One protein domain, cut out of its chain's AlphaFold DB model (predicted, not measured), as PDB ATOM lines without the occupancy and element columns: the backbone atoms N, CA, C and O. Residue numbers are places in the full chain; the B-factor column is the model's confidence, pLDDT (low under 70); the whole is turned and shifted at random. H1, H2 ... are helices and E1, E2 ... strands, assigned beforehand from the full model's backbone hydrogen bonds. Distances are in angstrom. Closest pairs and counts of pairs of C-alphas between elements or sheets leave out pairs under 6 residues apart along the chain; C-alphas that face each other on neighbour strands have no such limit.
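Overview. This is residues 258 to 398 of the 461 residues of an uncharacterized protein of Takifugu rubripes (UniProt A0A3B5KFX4). H3 lies in the middle of an elongated helical body, with H1, H2 and H5 packed round it and H6 packed on H5. At one end is the strand hairpin of E1 and E2, where residues 277 to 282 stick out; H8 and H10 make the other end. The 141 printed residues hold ten named helices and two named strands, in the order H1, E1, E2, then H2 to H10. The class is mostly helix, and the sheet, E1 - E2, is antiparallel. The whole is compact, with a radius of gyration of the C-alphas of 15.4 A, and spans 54 by 31 by 28 A.

Arrangement. E1, residues 275 to 278, and E2, residues 281 to 284, form an antiparallel hairpin at 160 degrees; N 276 and O 283 are 2.9 A apart, N 283 and O 276 2.8 A, both within hydrogen-bond range. The closest C-alphas of E1 and H1, residues 261 to 267, are those of Arg 276 and Leu 262, 6.6 A apart. H1 touches the hub, H3, residues 305 to 314, at a steep tilt of 59 degrees, closest at C-alphas 267 and 307, 4.8 A. H2, residues 289 to 301, touches H3 with residues 296 to 300 alone, as a helical hairpin at a shallow tilt of 21 degrees; C-alphas 299 and 308 are closest, 5.9 A. H4, residues 320 to 328, only just touches H3, with 3 pairs of C-alphas within 8 A, the closest 312 and 327, 6.0 A. H5, residues 330 to 336, touches H3 at a shallow tilt of 7 degrees, opposite ways, closest at C-alphas 305 and 333, 5.6 A. H5 and H6, residues 340 to 347, form a helical hairpin, closest at C-alphas 331 and 343, 4.2 A. H7, residues 354 to 357, touches H6 only at the corner, and only just, with 3 pairs within 8 A; C-alphas 347 and 354 are closest, 5.5 A. H8, residues 360 to 372, touches H10, residues 390 to 398, with its residues 361 to 365 alone, closest at C-alphas 365 and 397, 6.6 A. H9, residues 382 to 386, only just touches H4, with 3 pairs within 8 A, the closest 326 and 385, 6.5 A. Every O i to N i+4 pair is within hydrogen-bond range in H1, H2, H4, H5, H6, H8, H9 and H10; H3 has 5 of 6, and H7 is too short for one.

Along the chain. H1 begins at C-alpha 261, (-1.248, -4.977, 2.669), and H10 ends at C-alpha 398, (-2.694, -40.292, 29.478). H2 and H8 are each 18.4 A long, H3 14.8 A and H4 12.2 A.

Size, cuts and confidence. The C-alphas of Gly 279 and Thr 398 are the two farthest apart, 55.5 A. The printed part has no cut, and no link is long. Mean pLDDT of the printed part is 76.9; residues 290, 294, 358 to 362, 364 to 365 and 376 to 398 are under 70.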
ATOM      1  N   TRP A 258       5.478 -10.042   5.567       75.44
ATOM      2  CA  TRP A 258       4.623  -9.637   6.694       75.44
ATOM      3  C   TRP A 258       4.068  -8.212   6.574       75.44
ATOM      4  O   TRP A 258       3.084  -7.881   7.231       75.44
ATOM      5  N   THR A 259       4.679  -7.381   5.728       73.75
ATOM      6  CA  THR A 259       4.258  -6.011   5.407       73.75
ATOM      7  C   THR A 259       3.252  -5.932   4.255       73.75
ATOM      8  O   THR A 259       2.755  -4.843   3.960       73.75
ATOM      9  N   ASP A 260       2.921  -7.052   3.600       84.06
ATOM     10  CA  ASP A 260       1.939  -7.084   2.515       84.06
ATOM     11  C   ASP A 260       0.569  -6.599   3.003       84.06
ATOM     12  O   ASP A 260       0.029  -7.061   4.009       84.06
ATOM     13  N   ILE A 261      -0.020  -5.663   2.259       87.06
ATOM     14  CA  ILE A 261      -1.248  -4.977   2.669       87.06
ATOM     15  C   ILE A 261      -2.422  -5.960   2.798       87.06
ATOM     16  O   ILE A 261      -3.233  -5.832   3.719       87.06
ATOM     17  N   LEU A 262      -2.538  -6.935   1.886       88.12
ATOM     18  CA  LEU A 262      -3.613  -7.924   1.935       88.12
ATOM     19  C   LEU A 262      -3.430  -8.834   3.152       88.12
ATOM     20  O   LEU A 262      -4.372  -8.986   3.931       88.12
ATOM     21  N   LEU A 263      -2.225  -9.355   3.372       90.00
ATOM     22  CA  LEU A 263      -1.911 -10.174   4.538       90.00
ATOM     23  C   LEU A 263      -2.180  -9.425   5.850       90.00
ATOM     24  O   LEU A 263      -2.912  -9.924   6.702       90.00
ATOM     25  N   VAL A 264      -1.660  -8.205   5.998       89.81
ATOM     26  CA  VAL A 264      -1.862  -7.381   7.199       89.81
ATOM     27  C   VAL A 264      -3.349  -7.120   7.443       89.81
ATOM     28  O   VAL A 264      -3.809  -7.216   8.580       89.81
ATOM     29  N   SER A 265      -4.124  -6.841   6.389       92.69
ATOM     30  CA  SER A 265      -5.573  -6.635   6.517       92.69
ATOM     31  C   SER A 265      -6.306  -7.891   7.007       92.69
ATOM     32  O   SER A 265      -7.237  -7.783   7.809       92.69
ATOM     33  N   VAL A 266      -5.863  -9.085   6.593       96.00
ATOM     34  CA  VAL A 266      -6.394 -10.372   7.071       96.00
ATOM     35  C   VAL A 266      -6.028 -10.596   8.537       96.00
ATOM     36  O   VAL A 266      -6.911 -10.860   9.353       96.00
ATOM     37  N   LEU A 267      -4.752 -10.432   8.901       92.56
ATOM     38  CA  LEU A 267      -4.269 -10.637  10.271       92.56
ATOM     39  C   LEU A 267      -4.971  -9.696  11.265       92.56
ATOM     40  O   LEU A 267      -5.433 -10.129  12.325       92.56
ATOM     41  N   LYS A 268      -5.183  -8.431  10.877       92.94
ATOM     42  CA  LYS A 268      -5.945  -7.441  11.659       92.94
ATOM     43  C   LYS A 268      -7.458  -7.692  11.688       92.94
ATOM     44  O   LYS A 268      -8.159  -7.039  12.453       92.94
ATOM     45  N   GLY A 269      -7.973  -8.630  10.890       90.56
ATOM     46  CA  GLY A 269      -9.402  -8.947  10.805       90.56
ATOM     47  C   GLY A 269     -10.228  -7.948   9.988       90.56
ATOM     48  O   GLY A 269     -11.451  -8.033   9.991       90.56
ATOM     49  N   GLN A 270      -9.582  -7.025   9.274       93.31
ATOM     50  CA  GLN A 270     -10.235  -6.074   8.365       93.31
ATOM     51  C   GLN A 270     -10.672  -6.752   7.060       93.31
ATOM     52  O   GLN A 270     -11.621  -6.312   6.415       93.31
ATOM     53  N   ASN A 271      -9.991  -7.834   6.671       91.94
ATOM     54  CA  ASN A 271     -10.325  -8.635   5.502       91.94
ATOM     55  C   ASN A 271     -10.611 -10.088   5.894       91.94
ATOM     56  O   ASN A 271      -9.702 -10.886   6.093       91.94
ATOM     57  N   ILE A 272     -11.893 -10.444   5.956       92.56
ATOM     58  CA  ILE A 272     -12.350 -11.805   6.286       92.56
ATOM     59  C   ILE A 272     -12.452 -12.732   5.068       92.56
ATOM     60  O   ILE A 272     -12.839 -13.886   5.209       92.56
ATOM     61  N   SER A 273     -12.164 -12.226   3.867       93.56
ATOM     62  CA  SER A 273     -12.306 -12.982   2.617       93.56
ATOM     63  C   SER A 273     -10.975 -13.477   2.056       93.56
ATOM     64  O   SER A 273     -10.969 -14.361   1.206       93.56
ATOM     65  N   GLY A 274      -9.854 -12.880   2.483       91.44
ATOM     66  CA  GLY A 274      -8.545 -13.108   1.865       91.44
ATOM     67  C   GLY A 274      -8.459 -12.579   0.432       91.44
ATOM     68  O   GLY A 274      -7.583 -12.994  -0.320       91.44
ATOM     69  N   VAL A 275      -9.367 -11.690   0.022       93.00
ATOM     70  CA  VAL A 275      -9.431 -11.143  -1.336       93.00
ATOM     71  C   VAL A 275      -9.420  -9.622  -1.285       93.00
ATOM     72  O   VAL A 275     -10.175  -9.012  -0.529       93.00
ATOM     73  N   ARG A 276      -8.610  -8.993  -2.135       89.75
ATOM     74  CA  ARG A 276      -8.642  -7.549  -2.390       89.75
ATOM     75  C   ARG A 276      -8.964  -7.311  -3.860       89.75
ATOM     76  O   ARG A 276      -8.317  -7.858  -4.747       89.75
ATOM     77  N   LYS A 277     -10.000  -6.516  -4.130       87.88
ATOM     78  CA  LYS A 277     -10.352  -6.093  -5.491       87.88
ATOM     79  C   LYS A 277      -9.784  -4.704  -5.732       87.88
ATOM     80  O   LYS A 277     -10.050  -3.795  -4.952       87.88
ATOM     81  N   GLU A 278      -9.038  -4.546  -6.813       78.06
ATOM     82  CA  GLU A 278      -8.516  -3.259  -7.260       78.06
ATOM     83  C   GLU A 278      -8.922  -3.071  -8.726       78.06
ATOM     84  O   GLU A 278      -8.344  -3.642  -9.654       78.06
ATOM     85  N   GLY A 279     -10.037  -2.363  -8.926       79.75
ATOM     86  CA  GLY A 279     -10.704  -2.274 -10.223       79.75
ATOM     87  C   GLY A 279     -11.135  -3.651 -10.742       79.75
ATOM     88  O   GLY A 279     -11.908  -4.359 -10.096       79.75
ATOM     89  N   LYS A 280     -10.631  -4.036 -11.922       77.25
ATOM     90  CA  LYS A 280     -10.895  -5.349 -12.544       77.25
ATOM     91  C   LYS A 280      -9.982  -6.468 -12.024       77.25
ATOM     92  O   LYS A 280     -10.238  -7.635 -12.312       77.25
ATOM     93  N   LYS A 281      -8.914  -6.140 -11.289       77.00
ATOM     94  CA  LYS A 281      -7.929  -7.115 -10.813       77.00
ATOM     95  C   LYS A 281      -8.349  -7.653  -9.444       77.00
ATOM     96  O   LYS A 281      -8.682  -6.890  -8.538       77.00
ATOM     97  N   LYS A 282      -8.347  -8.978  -9.304       86.31
ATOM     98  CA  LYS A 282      -8.621  -9.682  -8.046       86.31
ATOM     99  C   LYS A 282      -7.301 -10.199  -7.490       86.31
ATOM    100  O   LYS A 282      -6.687 -11.064  -8.106       86.31
ATOM    101  N   ASP A 283      -6.887  -9.669  -6.349       86.56
ATOM    102  CA  ASP A 283      -5.771 -10.197  -5.575       86.56
ATOM    103  C   ASP A 283      -6.299 -11.167  -4.513       86.56
ATOM    104  O   ASP A 283      -7.278 -10.868  -3.825       86.56
ATOM    105  N   VAL A 284      -5.694 -12.349  -4.414       89.88
ATOM    106  CA  VAL A 284      -6.119 -13.434  -3.518       89.88
ATOM    107  C   VAL A 284      -4.939 -13.834  -2.644       89.88
ATOM    108  O   VAL A 284      -3.816 -13.974  -3.132       89.88
ATOM    109  N   LEU A 285      -5.194 -14.029  -1.352       90.56
ATOM    110  CA  LEU A 285      -4.216 -14.550  -0.410       90.56
ATOM    111  C   LEU A 285      -4.031 -16.049  -0.667       90.56
ATOM    112  O   LEU A 285      -4.714 -16.883  -0.080       90.56
ATOM    113  N   ALA A 286      -3.130 -16.367  -1.588       87.56
ATOM    114  CA  ALA A 286      -2.688 -17.719  -1.882       87.56
ATOM    115  C   ALA A 286      -1.199 -17.835  -1.563       87.56
ATOM    116  O   ALA A 286      -0.436 -16.937  -1.930       87.56
ATOM    117  N   GLU A 287      -0.813 -18.909  -0.879       82.44
ATOM    118  CA  GLU A 287       0.563 -19.196  -0.485       82.44
ATOM    119  C   GLU A 287       0.886 -20.686  -0.581       82.44
ATOM    120  O   GLU A 287      -0.010 -21.530  -0.601       82.44
ATOM    121  N   ASP A 288       2.178 -20.989  -0.663       72.69
ATOM    122  CA  ASP A 288       2.690 -22.359  -0.628       72.69
ATOM    123  C   ASP A 288       2.474 -23.011   0.756       72.69
ATOM    124  O   ASP A 288       2.432 -22.316   1.777       72.69
ATOM    125  N   MET A 289       2.346 -24.342   0.827       77.25
ATOM    126  CA  MET A 289       2.151 -25.021   2.115       77.25
ATOM    127  C   MET A 289       3.311 -24.821   3.078       77.25
ATOM    128  O   MET A 289       3.056 -24.607   4.263       77.25
ATOM    129  N   SER A 290       4.562 -24.826   2.608       64.31
ATOM    130  CA  SER A 290       5.714 -24.642   3.498       64.31
ATOM    131  C   SER A 290       5.669 -23.270   4.182       64.31
ATOM    132  O   SER A 290       6.006 -23.121   5.357       64.31
ATOM    133  N   VAL A 291       5.178 -22.259   3.463       74.94
ATOM    134  CA  VAL A 291       4.974 -20.893   3.963       74.94
ATOM    135  C   VAL A 291       3.830 -20.845   4.964       74.94
ATOM    136  O   VAL A 291       3.961 -20.212   6.011       74.94
ATOM    137  N   ILE A 292       2.716 -21.512   4.658       81.12
ATOM    138  CA  ILE A 292       1.566 -21.598   5.559       81.12
ATOM    139  C   ILE A 292       1.977 -22.261   6.873       81.12
ATOM    140  O   ILE A 292       1.616 -21.751   7.937       81.12
ATOM    141  N   PHE A 293       2.755 -23.344   6.827       72.75
ATOM    142  CA  PHE A 293       3.282 -24.007   8.019       72.75
ATOM    143  C   PHE A 293       4.208 -23.092   8.816       72.75
ATOM    144  O   PHE A 293       3.948 -22.867   9.999       72.75
ATOM    145  N   LEU A 294       5.210 -22.487   8.170       69.75
ATOM    146  CA  LEU A 294       6.136 -21.566   8.831       69.75
ATOM    147  C   LEU A 294       5.390 -20.398   9.489       69.75
ATOM    148  O   LEU A 294       5.598 -20.101  10.663       69.75
ATOM    149  N   ARG A 295       4.468 -19.759   8.763       84.38
ATOM    150  CA  ARG A 295       3.672 -18.653   9.302       84.38
ATOM    151  C   ARG A 295       2.803 -19.102  10.470       84.38
ATOM    152  O   ARG A 295       2.685 -18.377  11.459       84.38
ATOM    153  N   SER A 296       2.198 -20.279  10.357       83.06
ATOM    154  CA  SER A 296       1.369 -20.839  11.421       83.06
ATOM    155  C   SER A 296       2.176 -21.112  12.676       83.06
ATOM    156  O   SER A 296       1.711 -20.843  13.781       83.06
ATOM    157  N   GLU A 297       3.397 -21.603  12.521       74.44
ATOM    158  CA  GLU A 297       4.304 -21.837  13.629       74.44
ATOM    159  C   GLU A 297       4.731 -20.533  14.315       74.44
ATOM    160  O   GLU A 297       4.638 -20.419  15.538       74.44
ATOM    161  N   LEU A 298       5.116 -19.515  13.542       74.81
ATOM    162  CA  LEU A 298       5.529 -18.219  14.089       74.81
ATOM    163  C   LEU A 298       4.404 -17.534  14.865       74.81
ATOM    164  O   LEU A 298       4.616 -17.022  15.964       74.81
ATOM    165  N   LEU A 299       3.174 -17.579  14.347       85.00
ATOM    166  CA  LEU A 299       2.019 -17.036  15.062       85.00
ATOM    167  C   LEU A 299       1.710 -17.816  16.348       85.00
ATOM    168  O   LEU A 299       1.256 -17.204  17.315       85.00
ATOM    169  N   GLN A 300       1.972 -19.128  16.393       83.06
ATOM    170  CA  GLN A 300       1.855 -19.909  17.629       83.06
ATOM    171  C   GLN A 300       2.916 -19.495  18.656       83.06
ATOM    172  O   GLN A 300       2.566 -19.233  19.805       83.06
ATOM    173  N   ARG A 301       4.194 -19.380  18.257       74.56
ATOM    174  CA  ARG A 301       5.302 -18.963  19.148       74.56
ATOM    175  C   ARG A 301       5.061 -17.597  19.768       74.56
ATOM    176  O   ARG A 301       5.234 -17.413  20.968       74.56
ATOM    177  N   GLN A 302       4.552 -16.675  18.963       81.38
ATOM    178  CA  GLN A 302       4.213 -15.321  19.394       81.38
ATOM    179  C   GLN A 302       2.882 -15.245  20.162       81.38
ATOM    180  O   GLN A 302       2.432 -14.152  20.494       81.38
ATOM    181  N   LYS A 303       2.207 -16.379  20.420       84.56
ATOM    182  CA  LYS A 303       0.881 -16.464  21.062       84.56
ATOM    183  C   LYS A 303      -0.200 -15.623  20.355       84.56
ATOM    184  O   LYS A 303      -1.215 -15.248  20.943       84.56
ATOM    185  N   ARG A 304      -0.032 -15.356  19.055       91.06
ATOM    186  CA  ARG A 304      -0.939 -14.565  18.198       91.06
ATOM    187  C   ARG A 304      -2.038 -15.439  17.586       91.06
ATOM    188  O   ARG A 304      -2.344 -15.370  16.393       91.06
ATOM    189  N   TYR A 305      -2.688 -16.256  18.413       93.56
ATOM    190  CA  TYR A 305      -3.624 -17.297  17.968       93.56
ATOM    191  C   TYR A 305      -4.868 -16.762  17.238       93.56
ATOM    192  O   TYR A 305      -5.373 -17.397  16.311       93.56
ATOM    193  N   ARG A 306      -5.356 -15.564  17.595       94.44
ATOM    194  CA  ARG A 306      -6.487 -14.929  16.887       94.44
ATOM    195  C   ARG A 306      -6.137 -14.586  15.441       94.44
ATOM    196  O   ARG A 306      -6.970 -14.741  14.549       94.44
ATOM    197  N   GLU A 307      -4.913 -14.128  15.207       96.06
ATOM    198  CA  GLU A 307      -4.423 -13.787  13.872       96.06
ATOM    199  C   GLU A 307      -4.187 -15.044  13.039       96.06
ATOM    200  O   GLU A 307      -4.601 -15.093  11.881       96.06
ATOM    201  N   LEU A 308      -3.642 -16.092  13.665       95.00
ATOM    202  CA  LEU A 308      -3.518 -17.419  13.064       95.00
ATOM    203  C   LEU A 308      -4.866 -17.945  12.568       95.00
ATOM    204  O   LEU A 308      -4.995 -18.341  11.411       95.00
ATOM    205  N   CYS A 309      -5.897 -17.878  13.412       95.19
ATOM    206  CA  CYS A 309      -7.244 -18.298  13.035       95.19
ATOM    207  C   CYS A 309      -7.782 -17.508  11.833       95.19
ATOM    208  O   CYS A 309      -8.388 -18.093  10.937       95.19
ATOM    209  N   ARG A 310      -7.583 -16.182  11.796       96.56
ATOM    210  CA  ARG A 310      -8.025 -15.333  10.673       96.56
ATOM    211  C   ARG A 310      -7.308 -15.699   9.379       96.56
ATOM    212  O   ARG A 310      -7.959 -15.830   8.348       96.56
ATOM    213  N   TYR A 311      -5.997 -15.901   9.454       96.75
ATOM    214  CA  TYR A 311      -5.164 -16.299   8.328       96.75
ATOM    215  C   TYR A 311      -5.589 -17.657   7.751       96.75
ATOM    216  O   TYR A 311      -5.936 -17.735   6.572       96.75
ATOM    217  N   LEU A 312      -5.667 -18.702   8.584       95.19
ATOM    218  CA  LEU A 312      -6.002 -20.065   8.146       95.19
ATOM    219  C   LEU A 312      -7.396 -20.175   7.519       95.19
ATOM    220  O   LEU A 312      -7.598 -20.967   6.596       95.19
ATOM    221  N   ARG A 313      -8.358 -19.364   7.979       94.62
ATOM    222  CA  ARG A 313      -9.719 -19.332   7.418       94.62
ATOM    223  C   ARG A 313      -9.754 -18.921   5.947       94.62
ATOM    224  O   ARG A 313     -10.677 -19.330   5.248       94.62
ATOM    225  N   VAL A 314      -8.802 -18.105   5.488       95.31
ATOM    226  CA  VAL A 314      -8.911 -17.425   4.186       95.31
ATOM    227  C   VAL A 314      -7.751 -17.694   3.234       95.31
ATOM    228  O   VAL A 314      -7.945 -17.563   2.026       95.31
ATOM    229  N   VAL A 315      -6.572 -18.076   3.742       94.12
ATOM    230  CA  VAL A 315      -5.418 -18.417   2.898       94.12
ATOM    231  C   VAL A 315      -5.750 -19.600   1.996       94.12
ATOM    232  O   VAL A 315      -6.447 -20.522   2.417       94.12
ATOM    233  N   GLN A 316      -5.281 -19.571   0.755       91.12
ATOM    234  CA  GLN A 316      -5.436 -20.652  -0.216       91.12
ATOM    235  C   GLN A 316      -4.085 -21.300  -0.509       91.12
ATOM    236  O   GLN A 316      -3.062 -20.626  -0.477       91.12
ATOM    237  N   SER A 317      -4.100 -22.589  -0.830       84.81
ATOM    238  CA  SER A 317      -2.925 -23.349  -1.257       84.81
ATOM    239  C   SER A 317      -3.313 -24.302  -2.383       84.81
ATOM    240  O   SER A 317      -4.481 -24.689  -2.489       84.81
ATOM    241  N   ALA A 318      -2.339 -24.683  -3.213       76.06
ATOM    242  CA  ALA A 318      -2.505 -25.750  -4.197       76.06
ATOM    243  C   ALA A 318      -2.803 -27.103  -3.519       76.06
ATOM    244  O   ALA A 318      -3.548 -27.923  -4.055       76.06
ATOM    245  N   GLU A 319      -2.296 -27.307  -2.304       73.88
ATOM    246  CA  GLU A 319      -2.469 -28.532  -1.524       73.88
ATOM    247  C   GLU A 319      -3.644 -28.411  -0.541       73.88
ATOM    248  O   GLU A 319      -3.498 -28.393   0.685       73.88
ATOM    249  N   ALA A 320      -4.857 -28.318  -1.089       79.12
ATOM    250  CA  ALA A 320      -6.068 -28.063  -0.306       79.12
ATOM    251  C   ALA A 320      -6.334 -29.101   0.808       79.12
ATOM    252  O   ALA A 320      -6.918 -28.753   1.832       79.12
ATOM    253  N   ALA A 321      -5.900 -30.356   0.631       78.06
ATOM    254  CA  ALA A 321      -6.082 -31.420   1.621       78.06
ATOM    255  C   ALA A 321      -5.245 -31.194   2.895       78.06
ATOM    256  O   ALA A 321      -5.790 -31.243   3.997       78.06
ATOM    257  N   PHE A 322      -3.954 -30.875   2.753       74.38
ATOM    258  CA  PHE A 322      -3.076 -30.569   3.888       74.38
ATOM    259  C   PHE A 322      -3.487 -29.268   4.580       74.38
ATOM    260  O   PHE A 322      -3.535 -29.189   5.808       74.38
ATOM    261  N   LEU A 323      -3.891 -28.260   3.801       83.62
ATOM    262  CA  LEU A 323      -4.453 -27.035   4.361       83.62
ATOM    263  C   LEU A 323      -5.730 -27.303   5.170       83.62
ATOM    264  O   LEU A 323      -5.955 -26.659   6.195       83.62
ATOM    265  N   GLN A 324      -6.568 -28.251   4.743       86.25
ATOM    266  CA  GLN A 324      -7.773 -28.611   5.486       86.25
ATOM    267  C   GLN A 324      -7.446 -29.257   6.839       86.25
ATOM    268  O   GLN A 324      -8.080 -28.895   7.826       86.25
ATOM    269  N   GLN A 325      -6.429 -30.123   6.916       80.25
ATOM    270  CA  GLN A 325      -5.968 -30.695   8.190       80.25
ATOM    271  C   GLN A 325      -5.539 -29.599   9.174       80.25
ATOM    272  O   GLN A 325      -5.937 -29.609  10.337       80.25
ATOM    273  N   LEU A 326      -4.803 -28.595   8.694       81.88
ATOM    274  CA  LEU A 326      -4.394 -27.458   9.517       81.88
ATOM    275  C   LEU A 326      -5.582 -26.567   9.923       81.88
ATOM    276  O   LEU A 326      -5.642 -26.074  11.050       81.88
ATOM    277  N   ARG A 327      -6.561 -26.374   9.031       89.81
ATOM    278  CA  ARG A 327      -7.802 -25.642   9.336       89.81
ATOM    279  C   ARG A 327      -8.669 -26.354  10.363       89.81
ATOM    280  O   ARG A 327      -9.345 -25.684  11.141       89.81
ATOM    281  N   ASP A 328      -8.644 -27.679  10.398       85.38
ATOM    282  CA  ASP A 328      -9.398 -28.437  11.391       85.38
ATOM    283  C   ASP A 328      -8.903 -28.150  12.818       85.38
ATOM    284  O   ASP A 328      -9.690 -28.239  13.755       85.38
ATOM    285  N   LEU A 329      -7.657 -27.684  12.984       86.81
ATOM    286  CA  LEU A 329      -7.089 -27.240  14.263       86.81
ATOM    287  C   LEU A 329      -7.498 -25.813  14.679       86.81
ATOM    288  O   LEU A 329      -7.193 -25.392  15.793       86.81
ATOM    289  N   ILE A 330      -8.228 -25.055  13.850       91.25
ATOM    290  CA  ILE A 330      -8.696 -23.697  14.198       91.25
ATOM    291  C   ILE A 330      -9.426 -23.644  15.556       91.25
ATOM    292  O   ILE A 330      -9.110 -22.752  16.348       91.25
ATOM    293  N   PRO A 331     -10.346 -24.572  15.893       89.44
ATOM    294  CA  PRO A 331     -10.970 -24.611  17.214       89.44
ATOM    295  C   PRO A 331      -9.961 -24.763  18.358       89.44
ATOM    296  O   PRO A 331     -10.157 -24.188  19.421       89.44
ATOM    297  N   PHE A 332      -8.855 -25.485  18.151       85.62
ATOM    298  CA  PHE A 332      -7.816 -25.618  19.176       85.62
ATOM    299  C   PHE A 332      -7.090 -24.289  19.398       85.62
ATOM    300  O   PHE A 332      -6.949 -23.846  20.536       85.62
ATOM    301  N   PHE A 333      -6.713 -23.595  18.321       88.69
ATOM    302  CA  PHE A 333      -6.097 -22.269  18.425       88.69
ATOM    303  C   PHE A 333      -7.043 -21.227  19.049       88.69
ATOM    304  O   PHE A 333      -6.587 -20.325  19.747       88.69
ATOM    305  N   MET A 334      -8.359 -21.359  18.861       87.94
ATOM    306  CA  MET A 334      -9.344 -20.539  19.577       87.94
ATOM    307  C   MET A 334      -9.366 -20.828  21.076       87.94
ATOM    308  O   MET A 334      -9.376 -19.881  21.861       87.94
ATOM    309  N   CYS A 335      -9.304 -22.100  21.481       86.06
ATOM    310  CA  CYS A 335      -9.157 -22.466  22.890       86.06
ATOM    311  C   CYS A 335      -7.868 -21.876  23.487       86.06
ATOM    312  O   CYS A 335      -7.914 -21.303  24.572       86.06
ATOM    313  N   LEU A 336      -6.739 -21.920  22.763       84.31
ATOM    314  CA  LEU A 336      -5.488 -21.266  23.183       84.31
ATOM    315  C   LEU A 336      -5.605 -19.735  23.282       84.31
ATOM    316  O   LEU A 336      -4.907 -19.111  24.075       84.31
ATOM    317  N   ALA A 337      -6.498 -19.118  22.504       87.50
ATOM    318  CA  ALA A 337      -6.821 -17.694  22.598       87.50
ATOM    319  C   ALA A 337      -7.808 -17.351  23.736       87.50
ATOM    320  O   ALA A 337      -8.159 -16.175  23.889       87.50
ATOM    321  N   GLY A 338      -8.291 -18.353  24.482       86.62
ATOM    322  CA  GLY A 338      -9.318 -18.217  25.520       86.62
ATOM    323  C   GLY A 338     -10.754 -18.100  24.994       86.62
ATOM    324  O   GLY A 338     -11.655 -17.751  25.750       86.62
ATOM    325  N   ASP A 339     -10.996 -18.364  23.707       88.31
ATOM    326  CA  ASP A 339     -12.310 -18.245  23.061       88.31
ATOM    327  C   ASP A 339     -12.983 -19.620  22.893       88.31
ATOM    328  O   ASP A 339     -13.142 -20.146  21.789       88.31
ATOM    329  N   PHE A 340     -13.359 -20.228  24.021       85.50
ATOM    330  CA  PHE A 340     -13.943 -21.574  24.064       85.50
ATOM    331  C   PHE A 340     -15.323 -21.656  23.402       85.50
ATOM    332  O   PHE A 340     -15.652 -22.669  22.786       85.50
ATOM    333  N   SER A 341     -16.119 -20.588  23.482       84.75
ATOM    334  CA  SER A 341     -17.451 -20.538  22.873       84.75
ATOM    335  C   SER A 341     -17.368 -20.593  21.347       84.75
ATOM    336  O   SER A 341     -18.024 -21.429  20.722       84.75
ATOM    337  N   SER A 342     -16.521 -19.756  20.734       87.56
ATOM    338  CA  SER A 342     -16.323 -19.793  19.281       87.56
ATOM    339  C   SER A 342     -15.631 -21.079  18.840       87.56
ATOM    340  O   SER A 342     -15.949 -21.604  17.771       87.56
ATOM    341  N   ALA A 343     -14.726 -21.613  19.668       86.44
ATOM    342  CA  ALA A 343     -14.089 -22.899  19.428       86.44
ATOM    343  C   ALA A 343     -15.111 -24.041  19.369       86.44
ATOM    344  O   ALA A 343     -15.082 -24.820  18.422       86.44
ATOM    345  N   LEU A 344     -16.049 -24.119  20.317       82.06
ATOM    346  CA  LEU A 344     -17.072 -25.167  20.344       82.06
ATOM    347  C   LEU A 344     -17.989 -25.097  19.115       82.06
ATOM    348  O   LEU A 344     -18.235 -26.114  18.465       82.06
ATOM    349  N   ILE A 345     -18.433 -23.890  18.747       83.69
ATOM    350  CA  ILE A 345     -19.240 -23.662  17.538       83.69
ATOM    351  C   ILE A 345     -18.455 -24.067  16.279       83.69
ATOM    352  O   ILE A 345     -19.003 -24.696  15.377       83.69
ATOM    353  N   GLY A 346     -17.166 -23.722  16.217       82.88
ATOM    354  CA  GLY A 346     -16.283 -24.067  15.102       82.88
ATOM    355  C   GLY A 346     -15.884 -25.544  15.051       82.88
ATOM    356  O   GLY A 346     -15.545 -26.040  13.980       82.88
ATOM    357  N   PHE A 347     -15.937 -26.250  16.179       80.62
ATOM    358  CA  PHE A 347     -15.637 -27.676  16.293       80.62
ATOM    359  C   PHE A 347     -16.790 -28.553  15.783       80.62
ATOM    360  O   PHE A 347     -16.547 -29.563  15.118       80.62
ATOM    361  N   LEU A 348     -18.038 -28.135  16.040       81.44
ATOM    362  CA  LEU A 348     -19.272 -28.828  15.639       81.44
ATOM    363  C   LEU A 348     -20.224 -27.936  14.808       81.44
ATOM    364  O   LEU A 348     -21.389 -27.768  15.174       81.44
ATOM    365  N   PRO A 349     -19.780 -27.353  13.680       77.94
ATOM    366  CA  PRO A 349     -20.672 -26.632  12.786       77.94
ATOM    367  C   PRO A 349     -21.656 -27.593  12.109       77.94
ATOM    368  O   PRO A 349     -21.369 -28.773  11.909       77.94
ATOM    369  N   ALA A 350     -22.797 -27.057  11.669       73.75
ATOM    370  CA  ALA A 350     -23.838 -27.831  10.986       73.75
ATOM    371  C   ALA A 350     -23.355 -28.518   9.691       73.75
ATOM    372  O   ALA A 350     -23.952 -29.497   9.251       73.75
ATOM    373  N   VAL A 351     -22.283 -28.011   9.073       72.56
ATOM    374  CA  VAL A 351     -21.708 -28.536   7.830       72.56
ATOM    375  C   VAL A 351     -20.189 -28.617   7.970       72.56
ATOM    376  O   VAL A 351     -19.562 -27.685   8.473       72.56
ATOM    377  N   ASN A 352     -19.590 -29.711   7.489       73.81
ATOM    378  CA  ASN A 352     -18.138 -29.935   7.447       73.81
ATOM    379  C   ASN A 352     -17.425 -29.846   8.807       73.81
ATOM    380  O   ASN A 352     -16.284 -29.378   8.872       73.81
ATOM    381  N   ALA A 353     -18.046 -30.349   9.876       75.69
ATOM    382  CA  ALA A 353     -17.487 -30.294  11.224       75.69
ATOM    383  C   ALA A 353     -16.074 -30.898  11.332       75.69
ATOM    384  O   ALA A 353     -15.909 -32.068  10.970       75.69
ATOM    385  N   PRO A 354     -15.072 -30.162  11.861       77.75
ATOM    386  CA  PRO A 354     -13.748 -30.711  12.169       77.75
ATOM    387  C   PRO A 354     -13.818 -31.991  13.002       77.75
ATOM    388  O   PRO A 354     -13.140 -32.966  12.697       77.75
ATOM    389  N   ALA A 355     -14.742 -32.037  13.966       72.44
ATOM    390  CA  ALA A 355     -14.982 -33.203  14.808       72.44
ATOM    391  C   ALA A 355     -15.222 -34.512  14.030       72.44
ATOM    392  O   ALA A 355     -14.840 -35.578  14.501       72.44
ATOM    393  N   SER A 356     -15.822 -34.441  12.835       74.31
ATOM    394  CA  SER A 356     -16.090 -35.622  11.996       74.31
ATOM    395  C   SER A 356     -14.841 -36.210  11.331       74.31
ATOM    396  O   SER A 356     -14.874 -37.346  10.866       74.31
ATOM    397  N   ARG A 357     -13.744 -35.442  11.273       75.50
ATOM    398  CA  ARG A 357     -12.469 -35.833  10.653       75.50
ATOM    399  C   ARG A 357     -11.412 -36.239  11.678       75.50
ATOM    400  O   ARG A 357     -10.302 -36.609  11.305       75.50
ATOM    401  N   PHE A 358     -11.741 -36.170  12.964       69.75
ATOM    402  CA  PHE A 358     -10.811 -36.452  14.048       69.75
ATOM    403  C   PHE A 358     -10.867 -37.897  14.512       69.75
ATOM    404  O   PHE A 358     -11.896 -38.569  14.453       69.75
ATOM    405  N   THR A 359      -9.730 -38.366  15.023       68.44
ATOM    406  CA  THR A 359      -9.670 -39.646  15.724       68.44
ATOM    407  C   THR A 359     -10.475 -39.563  17.027       68.44
ATOM    408  O   THR A 359     -10.585 -38.481  17.618       68.44
ATOM    409  N   PRO A 360     -11.003 -40.690  17.536       65.31
ATOM    410  CA  PRO A 360     -11.700 -40.715  18.823       65.31
ATOM    411  C   PRO A 360     -10.876 -40.116  19.972       65.31
ATOM    412  O   PRO A 360     -11.418 -39.442  20.842       65.31
ATOM    413  N   GLN A 361      -9.554 -40.309  19.959       62.50
ATOM    414  CA  GLN A 361      -8.637 -39.770  20.963       62.50
ATOM    415  C   GLN A 361      -8.577 -38.242  20.901       62.50
ATOM    416  O   GLN A 361      -8.712 -37.582  21.927       62.50
ATOM    417  N   LEU A 362      -8.428 -37.674  19.702       66.31
ATOM    418  CA  LEU A 362      -8.403 -36.226  19.525       66.31
ATOM    419  C   LEU A 362      -9.751 -35.599  19.908       66.31
ATOM    420  O   LEU A 362      -9.784 -34.572  20.582       66.31
ATOM    421  N   PHE A 363     -10.866 -36.255  19.575       71.00
ATOM    422  CA  PHE A 363     -12.198 -35.814  19.993       71.00
ATOM    423  C   PHE A 363     -12.336 -35.751  21.524       71.00
ATOM    424  O   PHE A 363     -12.836 -34.759  22.059       71.00
ATOM    425  N   LEU A 364     -11.857 -36.773  22.243       67.81
ATOM    426  CA  LEU A 364     -11.870 -36.787  23.711       67.81
ATOM    427  C   LEU A 364     -11.055 -35.633  24.305       67.81
ATOM    428  O   LEU A 364     -11.488 -35.018  25.274       67.81
ATOM    429  N   ILE A 365      -9.913 -35.296  23.708       69.56
ATOM    430  CA  ILE A 365      -9.068 -34.181  24.161       69.56
ATOM    431  C   ILE A 365      -9.821 -32.859  24.052       69.56
ATOM    432  O   ILE A 365      -9.862 -32.098  25.017       69.56
ATOM    433  N   TYR A 366     -10.483 -32.609  22.922       71.69
ATOM    434  CA  TYR A 366     -11.346 -31.438  22.771       71.69
ATOM    435  C   TYR A 366     -12.480 -31.419  23.796       71.69
ATOM    436  O   TYR A 366     -12.745 -30.377  24.391       71.69
ATOM    437  N   PHE A 367     -13.112 -32.565  24.056       74.50
ATOM    438  CA  PHE A 367     -14.150 -32.665  25.080       74.50
ATOM    439  C   PHE A 367     -13.622 -32.283  26.470       74.50
ATOM    440  O   PHE A 367     -14.279 -31.527  27.186       74.50
ATOM    441  N   TYR A 368     -12.419 -32.733  26.835       71.19
ATOM    442  CA  TYR A 368     -11.771 -32.327  28.081       71.19
ATOM    443  C   TYR A 368     -11.460 -30.833  28.118       71.19
ATOM    444  O   TYR A 368     -11.778 -30.201  29.121       71.19
ATOM    445  N   ILE A 369     -10.915 -30.265  27.038       76.00
ATOM    446  CA  ILE A 369     -10.628 -28.825  26.932       76.00
ATOM    447  C   ILE A 369     -11.904 -28.000  27.128       76.00
ATOM    448  O   ILE A 369     -11.894 -27.023  27.871       76.00
ATOM    449  N   PHE A 370     -13.018 -28.392  26.500       78.31
ATOM    450  CA  PHE A 370     -14.295 -27.690  26.654       78.31
ATOM    451  C   PHE A 370     -14.901 -27.872  28.044       78.31
ATOM    452  O   PHE A 370     -15.450 -26.923  28.594       78.31
ATOM    453  N   LYS A 371     -14.773 -29.065  28.635       72.31
ATOM    454  CA  LYS A 371     -15.256 -29.339  29.992       72.31
ATOM    455  C   LYS A 371     -14.483 -28.548  31.050       72.31
ATOM    456  O   LYS A 371     -15.085 -28.091  32.014       72.31
ATOM    457  N   SER A 372     -13.165 -28.426  30.901       76.19
ATOM    458  CA  SER A 372     -12.295 -27.735  31.860       76.19
ATOM    459  C   SER A 372     -12.118 -26.246  31.566       76.19
ATOM    460  O   SER A 372     -11.501 -25.552  32.370       76.19
ATOM    461  N   ALA A 373     -12.576 -25.774  30.399       74.62
ATOM    462  CA  ALA A 373     -12.236 -24.461  29.851       74.62
ATOM    463  C   ALA A 373     -10.723 -24.164  29.928       74.62
ATOM    464  O   ALA A 373     -10.304 -23.038  30.177       74.62
ATOM    465  N   THR A 374      -9.891 -25.197  29.753       72.00
ATOM    466  CA  THR A 374      -8.433 -25.108  29.883       72.00
ATOM    467  C   THR A 374      -7.776 -25.778  28.685       72.00
ATOM    468  O   THR A 374      -7.936 -26.979  28.463       72.00
ATOM    469  N   ALA A 375      -7.026 -24.999  27.904       70.50
ATOM    470  CA  ALA A 375      -6.285 -25.491  26.750       70.50
ATOM    471  C   ALA A 375      -4.828 -25.809  27.139       70.50
ATOM    472  O   ALA A 375      -4.183 -24.979  27.783       70.50
ATOM    473  N   PRO A 376      -4.284 -26.980  26.760       66.38
ATOM    474  CA  PRO A 376      -2.889 -27.312  27.027       66.38
ATOM    475  C   PRO A 376      -1.966 -26.429  26.189       66.38
ATOM    476  O   PRO A 376      -2.218 -26.216  25.005       66.38
ATOM    477  N   HIS A 377      -0.869 -25.956  26.776       59.97
ATOM    478  CA  HIS A 377       0.131 -25.174  26.054       59.97
ATOM    479  C   HIS A 377       0.947 -26.117  25.153       59.97
ATOM    480  O   HIS A 377       1.913 -26.739  25.592       59.97
ATOM    481  N   MET A 378       0.504 -26.294  23.907       61.31
ATOM    482  CA  MET A 378       1.091 -27.245  22.961       61.31
ATOM    483  C   MET A 378       1.309 -26.594  21.596       61.31
ATOM    484  O   MET A 378       0.420 -25.927  21.067       61.31
ATOM    485  N   PHE A 379       2.491 -26.822  21.022       54.94
ATOM    486  CA  PHE A 379       2.849 -26.370  19.681       54.94
ATOM    487  C   PHE A 379       2.509 -27.441  18.644       54.94
ATOM    488  O   PHE A 379       2.938 -28.587  18.762       54.94
ATOM    489  N   CYS A 380       1.760 -27.065  17.608       56.88
ATOM    490  CA  CYS A 380       1.527 -27.917  16.446       56.88
ATOM    491  C   CYS A 380       2.592 -27.599  15.384       56.88
ATOM    492  O   CYS A 380       2.505 -26.560  14.723       56.88
ATOM    493  N   CYS A 381       3.603 -28.465  15.243       49.47
ATOM    494  CA  CYS A 381       4.581 -28.408  14.149       49.47
ATOM    495  C   CYS A 381       4.086 -29.179  12.912       49.47
ATOM    496  O   CYS A 381       3.113 -29.929  12.995       49.47
ATOM    497  N   THR A 382       4.756 -29.007  11.771       46.16
ATOM    498  CA  THR A 382       4.399 -29.660  10.503       46.16
ATOM    499  C   THR A 382       4.314 -31.181  10.621       46.16
ATOM    500  O   THR A 382       3.356 -31.775  10.129       46.16
ATOM    501  N   ASP A 383       5.246 -31.794  11.358       42.16
ATOM    502  CA  ASP A 383       5.254 -33.234  11.629       42.16
ATOM    503  C   ASP A 383       4.008 -33.677  12.408       42.16
ATOM    504  O   ASP A 383       3.465 -34.735  12.131       42.16
ATOM    505  N   CYS A 384       3.477 -32.851  13.320       46.12
ATOM    506  CA  CYS A 384       2.234 -33.134  14.057       46.12
ATOM    507  C   CYS A 384       0.959 -32.937  13.218       46.12
ATOM    508  O   CYS A 384      -0.118 -33.378  13.623       46.12
ATOM    509  N   VAL A 385       1.045 -32.225  12.089       46.06
ATOM    510  CA  VAL A 385      -0.092 -31.996  11.182       46.06
ATOM    511  C   VAL A 385      -0.151 -33.087  10.115       46.06
ATOM    512  O   VAL A 385      -1.232 -33.615   9.862       46.06
ATOM    513  N   THR A 386       0.993 -33.474   9.537       39.03
ATOM    514  CA  THR A 386       1.081 -34.615   8.607       39.03
ATOM    515  C   THR A 386       0.909 -35.940   9.352       39.03
ATOM    516  O   THR A 386       0.218 -36.844   8.877       39.03
ATOM    517  N   ALA A 387       1.452 -36.026  10.568       40.44
ATOM    518  CA  ALA A 387       1.172 -37.068  11.529       40.44
ATOM    519  C   ALA A 387       0.090 -36.577  12.497       40.44
ATOM    520  O   ALA A 387       0.358 -36.220  13.644       40.44
ATOM    521  N   LEU A 388      -1.174 -36.726  12.097       42.97
ATOM    522  CA  LEU A 388      -2.292 -36.946  13.024       42.97
ATOM    523  C   LEU A 388      -2.085 -38.280  13.798       42.97
ATOM    524  O   LEU A 388      -2.985 -39.110  13.925       42.97
ATOM    525  N   GLN A 389      -0.853 -38.555  14.233       40.66
ATOM    526  CA  GLN A 389      -0.432 -39.768  14.886       40.66
ATOM    527  C   GLN A 389      -0.927 -39.730  16.317       40.66
ATOM    528  O   GLN A 389      -0.780 -38.756  17.060       40.66
ATOM    529  N   SER A 390      -1.501 -40.863  16.691       45.50
ATOM    530  CA  SER A 390      -2.018 -41.132  18.015       45.50
ATOM    531  C   SER A 390      -1.007 -40.824  19.114       45.50
ATOM    532  O   SER A 390      -1.448 -40.487  20.196       45.50
ATOM    533  N   GLN A 391       0.307 -40.887  18.895       41.84
ATOM    534  CA  GLN A 391       1.292 -40.902  19.982       41.84
ATOM    535  C   GLN A 391       1.373 -39.598  20.801       41.84
ATOM    536  O   GLN A 391       1.194 -39.668  22.015       41.84
ATOM    537  N   CYS A 392       1.535 -38.414  20.191       45.91
ATOM    538  CA  CYS A 392       1.594 -37.140  20.937       45.91
ATOM    539  C   CYS A 392       0.285 -36.854  21.694       45.91
ATOM    540  O   CYS A 392       0.289 -36.455  22.859       45.91
ATOM    541  N   TRP A 393      -0.845 -37.137  21.047       48.03
ATOM    542  CA  TRP A 393      -2.174 -36.964  21.628       48.03
ATOM    543  C   TRP A 393      -2.528 -38.053  22.646       48.03
ATOM    544  O   TRP A 393      -3.262 -37.774  23.582       48.03
ATOM    545  N   THR A 394      -1.986 -39.267  22.520       46.09
ATOM    546  CA  THR A 394      -2.153 -40.358  23.496       46.09
ATOM    547  C   THR A 394      -1.380 -40.036  24.762       46.09
ATOM    548  O   THR A 394      -1.949 -40.189  25.833       46.09
ATOM    549  N   SER A 395      -0.157 -39.498  24.666       48.62
ATOM    550  CA  SER A 395       0.584 -39.001  25.834       48.62
ATOM    551  C   SER A 395      -0.192 -37.901  26.564       48.62
ATOM    552  O   SER A 395      -0.334 -37.952  27.784       48.62
ATOM    553  N   LEU A 396      -0.787 -36.958  25.823       47.50
ATOM    554  CA  LEU A 396      -1.678 -35.947  26.397       47.50
ATOM    555  C   LEU A 396      -2.933 -36.581  27.023       47.50
ATOM    556  O   LEU A 396      -3.312 -36.213  28.130       47.50
ATOM    557  N   LEU A 397      -3.557 -37.560  26.361       47.44
ATOM    558  CA  LEU A 397      -4.724 -38.277  26.878       47.44
ATOM    559  C   LEU A 397      -4.383 -39.045  28.162       47.44
ATOM    560  O   LEU A 397      -5.193 -39.082  29.079       47.44
ATOM    561  N   THR A 398      -3.188 -39.628  28.267       50.78
ATOM    562  CA  THR A 398      -2.694 -40.292  29.478       50.78
ATOM    563  C   THR A 398      -2.512 -39.294  30.615       50.78
ATOM    564  O   THR A 398      -2.925 -39.586  31.736       50.78
TER     565      THR A 398